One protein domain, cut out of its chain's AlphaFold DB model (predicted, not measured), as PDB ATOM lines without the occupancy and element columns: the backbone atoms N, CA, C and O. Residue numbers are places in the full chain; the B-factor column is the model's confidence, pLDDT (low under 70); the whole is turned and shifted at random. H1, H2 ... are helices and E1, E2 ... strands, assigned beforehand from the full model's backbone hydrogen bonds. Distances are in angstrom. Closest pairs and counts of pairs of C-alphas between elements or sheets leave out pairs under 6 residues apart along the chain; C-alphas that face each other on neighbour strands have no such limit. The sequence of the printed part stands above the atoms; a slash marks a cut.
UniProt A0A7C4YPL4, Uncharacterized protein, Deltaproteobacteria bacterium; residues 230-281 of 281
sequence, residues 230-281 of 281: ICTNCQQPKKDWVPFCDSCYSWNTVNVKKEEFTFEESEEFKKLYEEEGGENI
ATOM      1  N   ILE A 230     122.040 121.425 138.778       93.81
ATOM      2  CA  ILE A 230     122.346 120.976 140.137       93.81
ATOM      3  C   ILE A 230     123.607 120.120 140.134       93.81
ATOM      4  O   ILE A 230     123.946 119.465 139.148       93.81
ATOM      5  N   CYS A 231     124.310 120.090 141.260       95.50
ATOM      6  CA  CYS A 231     125.301 119.054 141.501       95.50
ATOM      7  C   CYS A 231     124.601 117.747 141.891       95.50
ATOM      8  O   CYS A 231     123.979 117.681 142.941       95.50
ATOM      9  N   THR A 232     124.769 116.686 141.110       94.25
ATOM     10  CA  THR A 232     124.214 115.353 141.418       94.25
ATOM     11  C   THR A 232     124.783 114.725 142.695       94.25
ATOM     12  O   THR A 232     124.150 113.840 143.257       94.25
ATOM     13  N   ASN A 233     125.932 115.202 143.191       93.88
ATOM     14  CA  ASN A 233     126.520 114.726 144.446       93.88
ATOM     15  C   ASN A 233     125.952 115.452 145.679       93.88
ATOM     16  O   ASN A 233     125.483 114.821 146.617       93.88
ATOM     17  N   CYS A 234     125.962 116.791 145.688       94.50
ATOM     18  CA  CYS A 234     125.586 117.579 146.873       94.50
ATOM     19  C   CYS A 234     124.288 118.378 146.733       94.50
ATOM     20  O   CYS A 234     123.982 119.186 147.606       94.50
ATOM     21  N   GLN A 235     123.570 118.216 145.620       94.12
ATOM     22  CA  GLN A 235     122.275 118.841 145.316       94.12
ATOM     23  C   GLN A 235     122.274 120.379 145.291       94.12
ATOM     24  O   GLN A 235     121.225 121.009 145.199       94.12
ATOM     25  N   GLN A 236     123.454 121.005 145.320       93.75
ATOM     26  CA  GLN A 236     123.576 122.460 145.264       93.75
ATOM     27  C   GLN A 236     123.186 122.981 143.874       93.75
ATOM     28  O   GLN A 236     123.762 122.504 142.884       93.75
ATOM     29  N   PRO A 237     122.266 123.963 143.782       91.12
ATOM     30  CA  PRO A 237     121.899 124.581 142.519       91.12
ATOM     31  C   PRO A 237     123.078 125.368 141.941       91.12
ATOM     32  O   PRO A 237     123.909 125.927 142.662       91.12
ATOM     33  N   LYS A 238     123.162 125.398 140.614       91.12
ATOM     34  CA  LYS A 238     124.178 126.114 139.845       91.12
ATOM     35  C   LYS A 238     123.501 126.987 138.801       91.12
ATOM     36  O   LYS A 238     122.525 126.581 138.181       91.12
ATOM     37  N   LYS A 239     124.054 128.188 138.610       87.31
ATOM     38  CA  LYS A 239     123.585 129.129 137.587       87.31
ATOM     39  C   LYS A 239     123.759 128.547 136.183       87.31
ATOM     40  O   LYS A 239     122.862 128.612 135.358       87.31
ATOM     41  N   ASP A 240     124.913 127.929 135.967       89.75
ATOM     42  CA  ASP A 240     125.331 127.342 134.704       89.75
ATOM     43  C   ASP A 240     126.049 126.014 134.957       89.75
ATOM     44  O   ASP A 240     126.426 125.681 136.087       89.75
ATOM     45  N   TRP A 241     126.287 125.258 133.888       94.81
ATOM     46  CA  TRP A 241     127.152 124.089 133.962       94.81
ATOM     47  C   TRP A 241     128.592 124.491 134.302       94.81
ATOM     48  O   TRP A 241     129.188 125.343 133.640       94.81
ATOM     49  N   VAL A 242     129.179 123.804 135.282       94.75
ATOM     50  CA  VAL A 242     130.591 123.937 135.653       94.75
ATOM     51  C   VAL A 242     131.263 122.560 135.677       94.75
ATOM     52  O   VAL A 242     130.624 121.573 136.049       94.75
ATOM     53  N   PRO A 243     132.551 122.455 135.302       93.94
ATOM     54  CA  PRO A 243     133.261 121.173 135.267       93.94
ATOM     55  C   PRO A 243     133.546 120.595 136.662       93.94
ATOM     56  O   PRO A 243     133.756 119.386 136.798       93.94
ATOM     57  N   PHE A 244     133.551 121.462 137.677       94.06
ATOM     58  CA  PHE A 244     133.916 121.181 139.058       94.06
ATOM     59  C   PHE A 244     132.934 121.875 140.002       94.06
ATOM     60  O   PHE A 244     132.695 123.078 139.883       94.06
ATOM     61  N   CYS A 245     132.344 121.121 140.927       94.69
ATOM     62  CA  CYS A 245     131.446 121.678 141.928       94.69
ATOM     63  C   CYS A 245     132.255 122.294 143.075       94.69
ATOM     64  O   CYS A 245     132.825 121.569 143.881       94.69
ATOM     65  N   ASP A 246     132.235 123.617 143.205       91.19
ATOM     66  CA  ASP A 246     132.879 124.363 144.302       91.19
ATOM     67  C   ASP A 246     132.326 124.058 145.710       91.19
ATOM     68  O   ASP A 246     132.964 124.375 146.708       91.19
ATOM     69  N   SER A 247     131.152 123.429 145.813       92.56
ATOM     70  CA  SER A 247     130.498 123.155 147.100       92.56
ATOM     71  C   SER A 247     130.916 121.811 147.704       92.56
ATOM     72  O   SER A 247     131.101 121.704 148.913       92.56
ATOM     73  N   CYS A 248     131.068 120.776 146.871       92.06
ATOM     74  CA  CYS A 248     131.469 119.430 147.312       92.06
ATOM     75  C   CYS A 248     132.813 118.963 146.751       92.06
ATOM     76  O   CYS A 248     133.306 117.918 147.163       92.06
ATOM     77  N   TYR A 249     133.428 119.756 145.873       90.44
ATOM     78  CA  TYR A 249     134.722 119.488 145.251       90.44
ATOM     79  C   TYR A 249     134.741 118.206 144.414       90.44
ATOM     80  O   TYR A 249     135.735 117.485 144.384       90.44
ATOM     81  N   SER A 250     133.630 117.928 143.729       93.06
ATOM     82  CA  SER A 250     133.491 116.793 142.814       93.06
ATOM     83  C   SER A 250     133.501 117.252 141.359       93.06
ATOM     84  O   SER A 250     132.909 118.279 141.010       93.06
ATOM     85  N   TRP A 251     134.143 116.465 140.499       96.44
ATOM     86  CA  TRP A 251     134.127 116.657 139.049       96.44
ATOM     87  C   TRP A 251     132.996 115.875 138.397       96.44
ATOM     88  O   TRP A 251     132.595 114.825 138.887       96.44
ATOM     89  N   ASN A 252     132.545 116.349 137.233       95.50
ATOM     90  CA  ASN A 252     131.593 115.626 136.380       95.50
ATOM     91  C   ASN A 252     130.223 115.346 137.038       95.50
ATOM     92  O   ASN A 252     129.536 114.405 136.653       95.50
ATOM     93  N   THR A 253     129.818 116.165 138.014       95.31
ATOM     94  CA  THR A 253     128.570 115.986 138.774       95.31
ATOM     95  C   THR A 253     127.495 117.021 138.459       95.31
ATOM     96  O   THR A 253     126.335 116.792 138.788       95.31
ATOM     97  N   VAL A 254     127.825 118.159 137.842       96.25
ATOM     98  CA  VAL A 254     126.833 119.210 137.560       96.25
ATOM     99  C   VAL A 254     126.052 118.872 136.296       96.25
ATOM    100  O   VAL A 254     126.643 118.769 135.226       96.25
ATOM    101  N   ASN A 255     124.734 118.719 136.418       94.31
ATOM    102  CA  ASN A 255     123.822 118.390 135.322       94.31
ATOM    103  C   ASN A 255     122.458 119.066 135.543       94.31
ATOM    104  O   ASN A 255     122.210 119.633 136.604       94.31
ATOM    105  N   VAL A 256     121.581 119.033 134.543       91.44
ATOM    106  CA  VAL A 256     120.202 119.510 134.704       91.44
ATOM    107  C   VAL A 256     119.454 118.589 135.657       91.44
ATOM    108  O   VAL A 256     119.593 117.368 135.560       91.44
ATOM    109  N   LYS A 257     118.649 119.174 136.543       87.69
ATOM    110  CA  LYS A 257     117.694 118.453 137.386       87.69
ATOM    111  C   LYS A 257     116.574 117.885 136.509       87.69
ATOM    112  O   LYS A 257     115.601 118.568 136.197       87.69
ATOM    113  N   LYS A 258     116.778 116.668 136.004       82.25
ATOM    114  CA  LYS A 258     115.904 116.037 135.000       82.25
ATOM    115  C   LYS A 258     114.520 115.712 135.546       82.25
ATOM    116  O   LYS A 258     113.580 115.654 134.765       82.25
ATOM    117  N   GLU A 259     114.408 115.549 136.858       80.81
ATOM    118  CA  GLU A 259     113.176 115.224 137.571       80.81
ATOM    119  C   GLU A 259     112.097 116.290 137.341       80.81
ATOM    120  O   GLU A 259     110.920 115.974 137.262       80.81
ATOM    121  N   GLU A 260     112.492 117.552 137.136       79.69
ATOM    122  CA  GLU A 260     111.554 118.639 136.814       79.69
ATOM    123  C   GLU A 260     110.961 118.526 135.398       79.69
ATOM    124  O   GLU A 260     109.955 119.161 135.086       79.69
ATOM    125  N   PHE A 261     111.562 117.702 134.537       80.12
ATOM    126  CA  PHE A 261     111.123 117.454 133.163       80.12
ATOM    127  C   PHE A 261     110.453 116.087 132.991       80.12
ATOM    128  O   PHE A 261     109.952 115.782 131.910       80.12
ATOM    129  N   THR A 262     110.417 115.267 134.037       67.81
ATOM    130  CA  THR A 262     109.696 113.995 134.066       67.81
ATOM    131  C   THR A 262     108.448 114.175 134.912       67.81
ATOM    132  O   THR A 262     108.542 114.414 136.108       67.81
ATOM    133  N   PHE A 263     107.271 114.071 134.301       58.28
ATOM    134  CA  PHE A 263     106.047 113.944 135.084       58.28
ATOM    135  C   PHE A 263     105.919 112.469 135.468       58.28
ATOM    136  O   PHE A 263     105.718 111.631 134.590       58.28
ATOM    137  N   GLU A 264     106.089 112.146 136.746       47.16
ATOM    138  CA  GLU A 264     105.408 110.985 137.311       47.16
ATOM    139  C   GLU A 264     103.965 111.427 137.534       47.16
ATOM    140  O   GLU A 264     103.735 112.494 138.103       47.16
ATOM    141  N   GLU A 265     103.004 110.663 137.011       39.53
ATOM    142  CA  GLU A 265     101.587 110.846 137.330       39.53
ATOM    143  C   GLU A 265     101.467 111.060 138.839       39.53
ATOM    144  O   GLU A 265     101.889 110.198 139.616       39.53
ATOM    145  N   SER A 266     100.973 112.231 139.256       41.59
ATOM    146  CA  SER A 266     100.768 112.504 140.673       41.59
ATOM    147  C   SER A 266      99.955 111.357 141.276       41.59
ATOM    148  O   SER A 266      99.042 110.832 140.637       41.59
ATOM    149  N   GLU A 267     100.267 110.949 142.508       45.06
ATOM    150  CA  GLU A 267      99.485 109.923 143.223       45.06
ATOM    151  C   GLU A 267      97.978 110.248 143.256       45.06
ATOM    152  O   GLU A 267      97.152 109.348 143.378       45.06
ATOM    153  N   GLU A 268      97.612 111.521 143.085       44.44
ATOM    154  CA  GLU A 268      96.233 111.987 142.919       44.44
ATOM    155  C   GLU A 268      95.554 111.429 141.655       44.44
ATOM    156  O   GLU A 268      94.389 111.049 141.721       44.44
ATOM    157  N   PHE A 269      96.268 111.287 140.531       44.50
ATOM    158  CA  PHE A 269      95.732 110.667 139.310       44.50
ATOM    159  C   PHE A 269      95.620 109.139 139.415       44.50
ATOM    160  O   PHE A 269      94.679 108.564 138.871       44.50
ATOM    161  N   LYS A 270      96.530 108.477 140.147       45.28
ATOM    162  CA  LYS A 270      96.410 107.035 140.437       45.28
ATOM    163  C   LYS A 270      95.199 106.729 141.315       45.28
ATOM    164  O   LYS A 270      94.473 105.787 141.021       45.28
ATOM    165  N   LYS A 271      94.936 107.560 142.330       49.72
ATOM    166  CA  LYS A 271      93.743 107.420 143.177       49.72
ATOM    167  C   LYS A 271      92.443 107.606 142.403       49.72
ATOM    168  O   LYS A 271      91.520 106.839 142.623       49.72
ATOM    169  N   LEU A 272      92.388 108.540 141.454       45.59
ATOM    170  CA  LEU A 272      91.205 108.733 140.605       45.59
ATOM    171  C   LEU A 272      90.872 107.498 139.745       45.59
ATOM    172  O   LEU A 272      89.704 107.158 139.603       45.59
ATOM    173  N   TYR A 273      91.877 106.777 139.238       49.31
ATOM    174  CA  TYR A 273      91.650 105.521 138.506       49.31
ATOM    175  C   TYR A 273      91.326 104.326 139.414       49.31
ATOM    176  O   TYR A 273      90.588 103.432 139.004       49.31
ATOM    177  N   GLU A 274      91.861 104.294 140.635       52.62
ATOM    178  CA  GLU A 274      91.562 103.239 141.612       52.62
ATOM    179  C   GLU A 274      90.194 103.435 142.294       52.62
ATOM    180  O   GLU A 274      89.551 102.449 142.650       52.62
ATOM    181  N   GLU A 275      89.708 104.674 142.422       51.38
ATOM    182  CA  GLU A 275      88.397 104.994 143.005       51.38
ATOM    183  C   GLU A 275      87.244 104.904 141.984       51.38
ATOM    184  O   GLU A 275      86.125 104.569 142.368       51.38
ATOM    185  N   GLU A 276      87.496 105.110 140.683       51.72
ATOM    186  CA  GLU A 276      86.474 104.976 139.623       51.72
ATOM    187  C   GLU A 276      86.452 103.589 138.938       51.72
ATOM    188  O   GLU A 276      85.573 103.307 138.124       51.72
ATOM    189  N   GLY A 277      87.374 102.684 139.285       45.38
ATOM    190  CA  GLY A 277      87.500 101.338 138.698       45.38
ATOM    191  C   GLY A 277      86.737 100.213 139.413       45.38
ATOM    192  O   GLY A 277      87.050  99.042 139.204       45.38
ATOM    193  N   GLY A 278      85.779 100.550 140.282       45.03
ATOM    194  CA  GLY A 278      85.073  99.610 141.160       45.03
ATOM    195  C   GLY A 278      83.650  99.209 140.758       45.03
ATOM    196  O   GLY A 278      83.001  98.538 141.552       45.03
ATOM    197  N   GLU A 279      83.144  99.580 139.577       43.38
ATOM    198  CA  GLU A 279      81.849  99.080 139.081       43.38
ATOM    199  C   GLU A 279      81.899  98.728 137.584       43.38
ATOM    200  O   GLU A 279      82.097  99.588 136.727       43.38
ATOM    201  N   ASN A 280      81.619  97.445 137.310       36.16
ATOM    202  CA  ASN A 280      81.431  96.749 136.024       36.16
ATOM    203  C   ASN A 280      82.639  95.960 135.482       36.16
ATOM    204  O   ASN A 280      83.330  96.409 134.569       36.16
ATOM    205  N   ILE A 281      82.821  94.736 135.998       35.75
ATOM    206  CA  ILE A 281      82.547  93.436 135.332       35.75
ATOM    207  C   ILE A 281      82.382  92.376 136.429       35.75
ATOM    208  O   ILE A 281      83.204  92.376 137.370       35.75
TER     209      ILE A 281
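What this domain is: This is residues 230 to 281 of the 281 residues of an uncharacterized protein of Deltaproteobacteria bacterium (UniProt A0A7C4YPL4). With little regular structure, this is a small head of loops, residues 230 to 256, from which a long arm, residues 259 to 281, sticks out, with the longest helix, H2, in it. The arm makes the length. The 52 printed residues include E1, H1 and H2 in that order, mostly helix by class, though named elements hold only 17 residues. The whole is extended, with a radius of gyration of the C-alphas of 19.3 A and spans of 59 by 16 by 14 A.

How they stand to each other: Start at H2, residues 267 to 276, where every O i to N i+4 pair is within hydrogen-bond range. H1, residues 258 to 261, is too short for such a pair; the two helices are apart. E1, residues 254 to 256, meets H1 only through their link and is apart from H2. Look in the head for residues 230 to 231, antiparallel to residues 254 to 255 of E1.

Where its parts are: Find C-alpha 267 at (99.485, 109.923, 143.223); from there H2 runs 14.4 A to C-alpha 276 at (86.474, 104.976, 139.623). H1 spans 5.3 A and E1 7.2 A.

The domain as a whole: The C-alphas farthest apart, those of Asp 246 and Ile 281, are 59.8 A apart. The printed part has no cut, and both links are tight. Residues 262 to 281 have pLDDT under 70.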